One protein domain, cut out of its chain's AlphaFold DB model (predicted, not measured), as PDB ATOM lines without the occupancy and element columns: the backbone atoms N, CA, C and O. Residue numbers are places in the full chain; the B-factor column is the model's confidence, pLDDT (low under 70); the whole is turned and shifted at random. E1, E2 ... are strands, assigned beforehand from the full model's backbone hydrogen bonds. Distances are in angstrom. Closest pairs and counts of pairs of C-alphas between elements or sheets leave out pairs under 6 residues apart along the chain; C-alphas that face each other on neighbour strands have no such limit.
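What this domain is: This is residues 20 to 90 of the 95 residues of an uncharacterized protein of Bacteroidetes bacterium QH_9_67_14 (UniProt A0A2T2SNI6). What shape do these atoms make? They make a small closed barrel of six strands, which go round the ring in chain order, E1 to E6, until E6 comes back beside E1 and closes it. The two longest strands, E2 and E6, bend as they go round the wall. What is it made of, and how large is it? The printed part has 71 residues with six named strands, E1 E2 E3 E4 E5 E6, and no named helix; the class is all strand, with each neighbour pair antiparallel. It is compact, with a radius of gyration of the C-alphas of 11.6 A and spans of 35 by 26 by 24 A.

How they stand to each other: How does the ring start? E1, residues 23 to 29, and E2, residues 32 to 40, form an antiparallel hairpin at 136 degrees; N 27 and O 34 are within hydrogen-bond range at 2.8 A. E2 bends by 76 degrees at residue 37; E1 lies on one side of it, beside residues 32 to 38, and E3, residues 46 to 49, on the other side, beside residues 37 to 40, as an antiparallel hairpin with E2, with N 39 and O 47 within hydrogen-bond range at 2.9 A. How does it go on? E3 and E4, residues 58 to 62, are antiparallel at 169 degrees, with N 48 and O 58 at 2.8 A. E4 and E5, residues 70 to 73, are antiparallel at 143 degrees, with N 61 and O 72 at 2.9 A. What closes it? E6, residues 79 to 90, is staggered: it pairs with E5 over its residues 79 to 81, with N 80 and O 71 at 2.8 A, and with E1 over its residues 82 to 87, with N 83 and O 28 at 2.8 A. The six strands form a meander, each strand the antiparallel neighbour of the one before; E1 and E4, for instance, are apart.

Where its parts are: Where does the first strand begin? C-alpha 23 of E1 stands at (22.192, 62.969, 345.195), and E1 is 17.0 A long; E2 is 20.6 A long. How long are the next three? E3 measures 9.3 A, E4 13.3 A and E5 10.2 A. Where does the last strand end? E6, 30.0 A long, bends by 55 degrees at residue 85 and ends with C-alpha 90 at (14.068, 63.933, 353.131).

The domain as a whole: How far does it reach? The two C-alphas farthest apart are those of Gly 65 and Gly 90, 35.7 A. Are there cuts or long links? The printed part has no cut, and no link is long; E3 to E4, with 8 residues, and E4 to E5, with 7, are short. How sure is the model? The mean pLDDT of the printed part is 89.8, and residues 51 to 55, between E3 and E4, are under 70.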
ATOM      1  N   THR A  20      30.028  65.070 347.973       89.31
ATOM      2  CA  THR A  20      30.869  63.860 348.118       89.31
ATOM      3  C   THR A  20      30.325  62.662 347.349       89.31
ATOM      4  O   THR A  20      31.090  61.788 346.951       89.31
ATOM      5  N   SER A  21      29.018  62.634 347.095       89.50
ATOM      6  CA  SER A  21      28.330  61.579 346.349       89.50
ATOM      7  C   SER A  21      27.203  62.161 345.504       89.50
ATOM      8  O   SER A  21      26.700  63.239 345.818       89.50
ATOM      9  N   SER A  22      26.758  61.418 344.489       91.38
ATOM     10  CA  SER A  22      25.547  61.771 343.738       91.38
ATOM     11  C   SER A  22      24.319  61.841 344.657       91.38
ATOM     12  O   SER A  22      24.197  61.044 345.595       91.38
ATOM     13  N   GLY A  23      23.432  62.811 344.432       91.75
ATOM     14  CA  GLY A  23      22.192  62.969 345.195       91.75
ATOM     15  C   GLY A  23      21.568  64.357 345.067       91.75
ATOM     16  O   GLY A  23      22.030  65.182 344.286       91.75
ATOM     17  N   LEU A  24      20.514  64.611 345.844       92.81
ATOM     18  CA  LEU A  24      19.895  65.932 345.963       92.81
ATOM     19  C   LEU A  24      20.660  66.787 346.979       92.81
ATOM     20  O   LEU A  24      20.923  66.348 348.103       92.81
ATOM     21  N   TYR A  25      20.987  68.015 346.595       94.12
ATOM     22  CA  TYR A  25      21.672  68.991 347.436       94.12
ATOM     23  C   TYR A  25      20.905  70.305 347.468       94.12
ATOM     24  O   TYR A  25      20.288  70.705 346.482       94.12
ATOM     25  N   LEU A  26      20.982  70.973 348.615       93.94
ATOM     26  CA  LEU A  26      20.659  72.381 348.751       93.94
ATOM     27  C   LEU A  26      21.935  73.172 348.457       93.94
ATOM     28  O   LEU A  26      22.920  73.075 349.194       93.94
ATOM     29  N   LEU A  27      21.909  73.927 347.367       94.38
ATOM     30  CA  LEU A  27      22.993  74.786 346.918       94.38
ATOM     31  C   LEU A  27      22.586  76.243 347.074       94.38
ATOM     32  O   LEU A  27      21.417  76.589 346.899       94.38
ATOM     33  N   ASP A  28      23.554  77.088 347.375       95.00
ATOM     34  CA  ASP A  28      23.452  78.527 347.199       95.00
ATOM     35  C   ASP A  28      24.157  78.880 345.885       95.00
ATOM     36  O   ASP A  28      25.353  78.630 345.751       95.00
ATOM     37  N   VAL A  29      23.400  79.364 344.901       93.81
ATOM     38  CA  VAL A  29      23.893  79.779 343.586       93.81
ATOM     39  C   VAL A  29      23.661  81.277 343.449       93.81
ATOM     40  O   VAL A  29      22.510  81.717 343.430       93.81
ATOM     41  N   ASP A  30      24.738  82.060 343.402       94.31
ATOM     42  CA  ASP A  30      24.705  83.530 343.349       94.31
ATOM     43  C   ASP A  30      23.766  84.172 344.401       94.31
ATOM     44  O   ASP A  30      22.999  85.100 344.121       94.31
ATOM     45  N   GLY A  31      23.781  83.651 345.634       92.81
ATOM     46  CA  GLY A  31      22.961  84.145 346.746       92.81
ATOM     47  C   GLY A  31      21.522  83.617 346.760       92.81
ATOM     48  O   GLY A  31      20.695  84.093 347.548       92.81
ATOM     49  N   ARG A  32      21.175  82.671 345.879       93.06
ATOM     50  CA  ARG A  32      19.844  82.059 345.799       93.06
ATOM     51  C   ARG A  32      19.909  80.579 346.113       93.06
ATOM     52  O   ARG A  32      20.741  79.845 345.602       93.06
ATOM     53  N   ARG A  33      18.965  80.109 346.927       92.00
ATOM     54  CA  ARG A  33      18.891  78.692 347.285       92.00
ATOM     55  C   ARG A  33      18.183  77.885 346.211       92.00
ATOM     56  O   ARG A  33      17.024  78.147 345.896       92.00
ATOM     57  N   HIS A  34      18.868  76.857 345.733       90.06
ATOM     58  CA  HIS A  34      18.373  75.900 344.761       90.06
ATOM     59  C   HIS A  34      18.484  74.486 345.319       90.06
ATOM     60  O   HIS A  34      19.480  74.124 345.942       90.06
ATOM     61  N   VAL A  35      17.458  73.673 345.079       90.19
ATOM     62  CA  VAL A  35      17.558  72.225 345.261       90.19
ATOM     63  C   VAL A  35      17.881  71.627 343.906       90.19
ATOM     64  O   VAL A  35      17.169  71.884 342.939       90.19
ATOM     65  N   MET A  36      18.979  70.884 343.824       90.50
ATOM     66  CA  MET A  36      19.451  70.307 342.571       90.50
ATOM     67  C   MET A  36      19.954  68.892 342.802       90.50
ATOM     68  O   MET A  36      20.590  68.598 343.818       90.50
ATOM     69  N   ARG A  37      19.709  68.007 341.835       91.62
ATOM     70  CA  ARG A  37      20.374  66.709 341.787       91.62
ATOM     71  C   ARG A  37      21.764  66.921 341.206       91.62
ATOM     72  O   ARG A  37      21.899  67.387 340.081       91.62
ATOM     73  N   VAL A  38      22.795  66.612 341.978       93.25
ATOM     74  CA  VAL A  38      24.185  66.871 341.602       93.25
ATOM     75  C   VAL A  38      25.000  65.601 341.723       93.25
ATOM     76  O   VAL A  38      24.888  64.865 342.704       93.25
ATOM     77  N   GLN A  39      25.867  65.380 340.744       92.69
ATOM     78  CA  GLN A  39      26.918  64.379 340.783       92.69
ATOM     79  C   GLN A  39      28.278  65.069 340.723       92.69
ATOM     80  O   GLN A  39      28.506  65.955 339.905       92.69
ATOM     81  N   ARG A  40      29.209  64.639 341.578       91.62
ATOM     82  CA  ARG A  40      30.598  65.081 341.479       91.62
ATOM     83  C   ARG A  40      31.312  64.331 340.360       91.62
ATOM     84  O   ARG A  40      31.281  63.102 340.310       91.62
ATOM     85  N   CYS A  41      31.991  65.088 339.515       89.50
ATOM     86  CA  CYS A  41      32.844  64.604 338.441       89.50
ATOM     87  C   CYS A  41      34.327  64.802 338.801       89.50
ATOM     88  O   CYS A  41      34.685  65.475 339.775       89.50
ATOM     89  N   GLY A  42      35.212  64.183 338.017       86.75
ATOM     90  CA  GLY A  42      36.657  64.372 338.159       86.75
ATOM     91  C   GLY A  42      37.062  65.844 338.013       86.75
ATOM     92  O   GLY A  42      36.394  66.618 337.331       86.75
ATOM     93  N   GLY A  43      38.152  66.241 338.674       86.62
ATOM     94  CA  GLY A  43      38.665  67.616 338.597       86.62
ATOM     95  C   GLY A  43      37.828  68.664 339.339       86.62
ATOM     96  O   GLY A  43      37.978  69.847 339.068       86.62
ATOM     97  N   GLY A  44      36.941  68.247 340.252       87.31
ATOM     98  CA  GLY A  44      36.110  69.166 341.043       87.31
ATOM     99  C   GLY A  44      34.860  69.666 340.322       87.31
ATOM    100  O   GLY A  44      34.123  70.461 340.886       87.31
ATOM    101  N   ALA A  45      34.594  69.187 339.105       92.81
ATOM    102  CA  ALA A  45      33.391  69.550 338.368       92.81
ATOM    103  C   ALA A  45      32.118  68.981 339.015       92.81
ATOM    104  O   ALA A  45      32.128  67.900 339.615       92.81
ATOM    105  N   LEU A  46      31.013  69.698 338.842       94.12
ATOM    106  CA  LEU A  46      29.679  69.315 339.279       94.12
ATOM    107  C   LEU A  46      28.791  69.126 338.051       94.12
ATOM    108  O   LEU A  46      28.682  70.012 337.210       94.12
ATOM    109  N   LEU A  47      28.143  67.973 337.956       94.25
ATOM    110  CA  LEU A  47      27.106  67.710 336.970       94.25
ATOM    111  C   LEU A  47      25.750  67.896 337.646       94.25
ATOM    112  O   LEU A  47      25.358  67.081 338.483       94.25
ATOM    113  N   ALA A  48      25.052  68.970 337.297       92.00
ATOM    114  CA  ALA A  48      23.659  69.174 337.648       92.00
ATOM    115  C   ALA A  48      22.787  68.331 336.714       92.00
ATOM    116  O   ALA A  48      22.727  68.562 335.505       92.00
ATOM    117  N   LEU A  49      22.139  67.326 337.291       86.88
ATOM    118  CA  LEU A  49      21.261  66.414 336.582       86.88
ATOM    119  C   LEU A  49      19.841  66.987 336.554       86.88
ATOM    120  O   LEU A  49      19.354  67.472 337.581       86.88
ATOM    121  N   PRO A  50      19.168  66.915 335.400       76.38
ATOM    122  CA  PRO A  50      17.780  67.312 335.288       76.38
ATOM    123  C   PRO A  50      16.901  66.312 336.051       76.38
ATOM    124  O   PRO A  50      17.227  65.131 336.177       76.38
ATOM    125  N   GLU A  51      15.778  66.787 336.584       67.38
ATOM    126  CA  GLU A  51      14.798  65.917 337.250       67.38
ATOM    127  C   GLU A  51      13.869  65.213 336.250       67.38
ATOM    128  O   GLU A  51      13.320  64.160 336.563       67.38
ATOM    129  N   THR A  52      13.715  65.776 335.048       65.19
ATOM    130  CA  THR A  52      12.906  65.228 333.954       65.19
ATOM    131  C   THR A  52      13.725  65.140 332.670       65.19
ATOM    132  O   THR A  52      14.649  65.926 332.471       65.19
ATOM    133  N   ASP A  53      13.338  64.243 331.762       66.25
ATOM    134  CA  ASP A  53      13.999  64.063 330.457       66.25
ATOM    135  C   ASP A  53      13.854  65.282 329.518       66.25
ATOM    136  O   ASP A  53      14.464  65.334 328.455       66.25
ATOM    137  N   GLU A  54      13.044  66.277 329.895       63.56
ATOM    138  CA  GLU A  54      12.782  67.484 329.098       63.56
ATOM    139  C   GLU A  54      13.876  68.557 329.219       63.56
ATOM    140  O   GLU A  54      13.854  69.543 328.483       63.56
ATOM    141  N   HIS A  55      14.804  68.416 330.171       65.75
ATOM    142  CA  HIS A  55      15.873  69.386 330.400       65.75
ATOM    143  C   HIS A  55      17.233  68.710 330.246       65.75
ATOM    144  O   HIS A  55      17.424  67.595 330.716       65.75
ATOM    145  N   ASP A  56      18.201  69.400 329.644       79.12
ATOM    146  CA  ASP A  56      19.570  68.887 329.579       79.12
ATOM    147  C   ASP A  56      20.272  69.021 330.934       79.12
ATOM    148  O   ASP A  56      20.057  69.988 331.673       79.12
ATOM    149  N   SER A  57      21.190  68.099 331.215       87.75
ATOM    150  CA  SER A  57      22.154  68.265 332.300       87.75
ATOM    151  C   SER A  57      23.084  69.452 332.058       87.75
ATOM    152  O   SER A  57      23.491  69.701 330.923       87.75
ATOM    153  N   GLU A  58      23.494  70.114 333.136       91.12
ATOM    154  CA  GLU A  58      24.473  71.200 333.106       91.12
ATOM    155  C   GLU A  58      25.764  70.770 333.802       91.12
ATOM    156  O   GLU A  58      25.728  70.228 334.907       91.12
ATOM    157  N   THR A  59      26.915  71.035 333.180       94.56
ATOM    158  CA  THR A  59      28.220  70.800 333.813       94.56
ATOM    159  C   THR A  59      28.820  72.121 334.267       94.56
ATOM    160  O   THR A  59      29.031  73.030 333.471       94.56
ATOM    161  N   PHE A  60      29.154  72.198 335.547       94.88
ATOM    162  CA  PHE A  60      29.840  73.313 336.177       94.88
ATOM    163  C   PHE A  60      31.279  72.899 336.477       94.88
ATOM    164  O   PHE A  60      31.523  71.979 337.259       94.88
ATOM    165  N   LYS A  61      32.253  73.560 335.852       95.44
ATOM    166  CA  LYS A  61      33.684  73.326 336.108       95.44
ATOM    167  C   LYS A  61      34.231  74.413 337.025       95.44
ATOM    168  O   LYS A  61      33.809  75.550 336.858       95.44
ATOM    169  N   PRO A  62      35.183  74.124 337.927       94.25
ATOM    170  CA  PRO A  62      35.861  75.178 338.676       94.25
ATOM    171  C   PRO A  62      36.414  76.246 337.724       94.25
ATOM    172  O   PRO A  62      37.053  75.915 336.717       94.25
ATOM    173  N   ALA A  63      36.119  77.513 338.001       92.75
ATOM    174  CA  ALA A  63      36.551  78.618 337.159       92.75
ATOM    175  C   ALA A  63      38.074  78.823 337.295       92.75
ATOM    176  O   ALA A  63      38.605  78.823 338.410       92.75
ATOM    177  N   PRO A  64      38.816  78.995 336.186       86.19
ATOM    178  CA  PRO A  64      40.257  79.207 336.246       86.19
ATOM    179  C   PRO A  64      40.575  80.550 336.916       86.19
ATOM    180  O   PRO A  64      40.221  81.603 336.399       86.19
ATOM    181  N   GLY A  65      41.269  80.513 338.058       85.50
ATOM    182  CA  GLY A  65      41.588  81.716 338.838       85.50
ATOM    183  C   GLY A  65      40.442  82.235 339.716       85.50
ATOM    184  O   GLY A  65      40.599  83.287 340.331       85.50
ATOM    185  N   GLY A  66      39.320  81.508 339.784       80.62
ATOM    186  CA  GLY A  66      38.229  81.769 340.723       80.62
ATOM    187  C   GLY A  66      38.510  81.228 342.130       80.62
ATOM    188  O   GLY A  66      39.568  80.656 342.402       80.62
ATOM    189  N   THR A  67      37.552  81.413 343.038       88.06
ATOM    190  CA  THR A  67      37.594  80.811 344.383       88.06
ATOM    191  C   THR A  67      37.182  79.333 344.341       88.06
ATOM    192  O   THR A  67      36.756  78.839 343.298       88.06
ATOM    193  N   GLU A  68      37.269  78.617 345.469       86.31
ATOM    194  CA  GLU A  68      36.827  77.211 345.569       86.31
ATOM    195  C   GLU A  68      35.331  77.015 345.248       86.31
ATOM    196  O   GLU A  68      34.940  75.939 344.793       86.31
ATOM    197  N   ASP A  69      34.523  78.067 345.417       91.38
ATOM    198  CA  ASP A  69      33.085  78.081 345.134       91.38
ATOM    199  C   ASP A  69      32.755  78.698 343.762       91.38
ATOM    200  O   ASP A  69      31.588  78.802 343.400       91.38
ATOM    201  N   THR A  70      33.744  79.133 342.973       95.50
ATOM    202  CA  THR A  70      33.486  79.749 341.663       95.50
ATOM    203  C   THR A  70      33.499  78.692 340.564       95.50
ATOM    204  O   THR A  70      34.514  78.038 340.317       95.50
ATOM    205  N   TYR A  71      32.387  78.567 339.847       95.50
ATOM    206  CA  TYR A  71      32.229  77.624 338.749       95.50
ATOM    207  C   TYR A  71      31.867  78.338 337.454       95.50
ATOM    208  O   TYR A  71      31.201  79.363 337.454       95.50
ATOM    209  N   ARG A  72      32.264  77.750 336.328       95.44
ATOM    210  CA  ARG A  72      31.851  78.137 334.985       95.44
ATOM    211  C   ARG A  72      30.933  77.070 334.403       95.44
ATOM    212  O   ARG A  72      31.314  75.899 334.331       95.44
ATOM    213  N   SER A  73      29.749  77.485 333.965       94.06
ATOM    214  CA  SER A  73      28.818  76.657 333.196       94.06
ATOM    215  C   SER A  73      29.426  76.316 331.836       94.06
ATOM    216  O   SER A  73      29.892  77.196 331.110       94.06
ATOM    217  N   GLU A  74      29.414  75.038 331.464       94.00
ATOM    218  CA  GLU A  74      29.870  74.605 330.142       94.00
ATOM    219  C   GLU A  74      28.881  74.966 329.033       94.00
ATOM    220  O   GLU A  74      29.305  75.201 327.904       94.00
ATOM    221  N   LYS A  75      27.579  75.045 329.336       90.06
ATOM    222  CA  LYS A  75      26.555  75.368 328.334       90.06
ATOM    223  C   LYS A  75      26.487  76.855 328.013       90.06
ATOM    224  O   LYS A  75      26.344  77.223 326.852       90.06
ATOM    225  N   SER A  76      26.554  77.709 329.035       90.25
ATOM    226  CA  SER A  76      26.412  79.163 328.874       90.25
ATOM    227  C   SER A  76      27.748  79.908 328.827       90.25
ATOM    228  O   SER A  76      27.796  81.036 328.344       90.25
ATOM    229  N   GLY A  77      28.827  79.306 329.338       92.62
ATOM    230  CA  GLY A  77      30.122  79.964 329.510       92.62
ATOM    231  C   GLY A  77      30.164  80.983 330.655       92.62
ATOM    232  O   GLY A  77      31.223  81.555 330.902       92.62
ATOM    233  N   LEU A  78      29.044  81.206 331.349       93.69
ATOM    234  CA  LEU A  78      28.945  82.148 332.459       93.69
ATOM    235  C   LEU A  78      29.538  81.561 333.738       93.69
ATOM    236  O   LEU A  78      29.476  80.349 333.971       93.69
ATOM    237  N   GLU A  79      30.094  82.441 334.561       95.19
ATOM    238  CA  GLU A  79      30.579  82.112 335.895       95.19
ATOM    239  C   GLU A  79      29.497  82.386 336.938       95.19
ATOM    240  O   GLU A  79      28.741  83.350 336.817       95.19
ATOM    241  N   CYS A  80      29.437  81.534 337.952       94.12
ATOM    242  CA  CYS A  80      28.575  81.680 339.114       94.12
ATOM    243  C   CYS A  80      29.292  81.186 340.374       94.12
ATOM    244  O   CYS A  80      30.214  80.365 340.316       94.12
ATOM    245  N   GLU A  81      28.864  81.688 341.525       95.88
ATOM    246  CA  GLU A  81      29.261  81.152 342.823       95.88
ATOM    247  C   GLU A  81      28.295  80.025 343.202       95.88
ATOM    248  O   GLU A  81      27.088  80.248 343.255       95.88
ATOM    249  N   ILE A  82      28.807  78.820 343.453       95.12
ATOM    250  CA  ILE A  82      28.031  77.660 343.900       95.12
ATOM    251  C   ILE A  82      28.602  77.180 345.230       95.12
ATOM    252  O   ILE A  82      29.635  76.513 345.270       95.12
ATOM    253  N   ARG A  83      27.874  77.444 346.314       95.75
ATOM    254  CA  ARG A  83      28.193  76.938 347.650       95.75
ATOM    255  C   ARG A  83      27.261  75.799 348.032       95.75
ATOM    256  O   ARG A  83      26.042  75.885 347.880       95.75
ATOM    257  N   VAL A  84      27.815  74.734 348.600       95.06
ATOM    258  CA  VAL A  84      27.003  73.649 349.163       95.06
ATOM    259  C   VAL A  84      26.512  74.058 350.550       95.06
ATOM    260  O   VAL A  84      27.302  74.413 351.418       95.06
ATOM    261  N   VAL A  85      25.194  74.015 350.758       95.69
ATOM    262  CA  VAL A  85      24.577  74.238 352.078       95.69
ATOM    263  C   VAL A  85      24.389  72.904 352.798       95.69
ATOM    264  O   VAL A  85      24.608  72.783 354.004       95.69
ATOM    265  N   GLY A  86      23.959  71.881 352.059       95.81
ATOM    266  CA  GLY A  86      23.774  70.550 352.611       95.81
ATOM    267  C   GLY A  86      23.216  69.539 351.629       95.81
ATOM    268  O   GLY A  86      22.762  69.874 350.535       95.81
ATOM    269  N   ARG A  87      23.237  68.274 352.041       95.44
ATOM    270  CA  ARG A  87      22.630  67.167 351.306       95.44
ATOM    271  C   ARG A  87      21.193  66.978 351.767       95.44
ATOM    272  O   ARG A  87      20.940  66.843 352.962       95.44
ATOM    273  N   VAL A  88      20.257  66.923 350.829       93.06
ATOM    274  CA  VAL A  88      18.853  66.632 351.124       93.06
ATOM    275  C   VAL A  88      18.724  65.161 351.521       93.06
ATOM    276  O   VAL A  88      19.183  64.278 350.795       93.06
ATOM    277  N   VAL A  89      18.113  64.902 352.678       92.75
ATOM    278  CA  VAL A  89      17.895  63.545 353.218       92.75
ATOM    279  C   VAL A  89      16.412  63.187 353.345       92.75
ATOM    280  O   VAL A  89      16.085  62.022 353.545       92.75
ATOM    281  N   GLY A  90      15.511  64.162 353.191       89.06
ATOM    282  CA  GLY A  90      14.068  63.933 353.131       89.06
ATOM    283  C   GLY A  90      13.296  65.172 352.678       89.06
ATOM    284  O   GLY A  90      13.732  66.300 352.901       89.06
TER     285      GLY A  90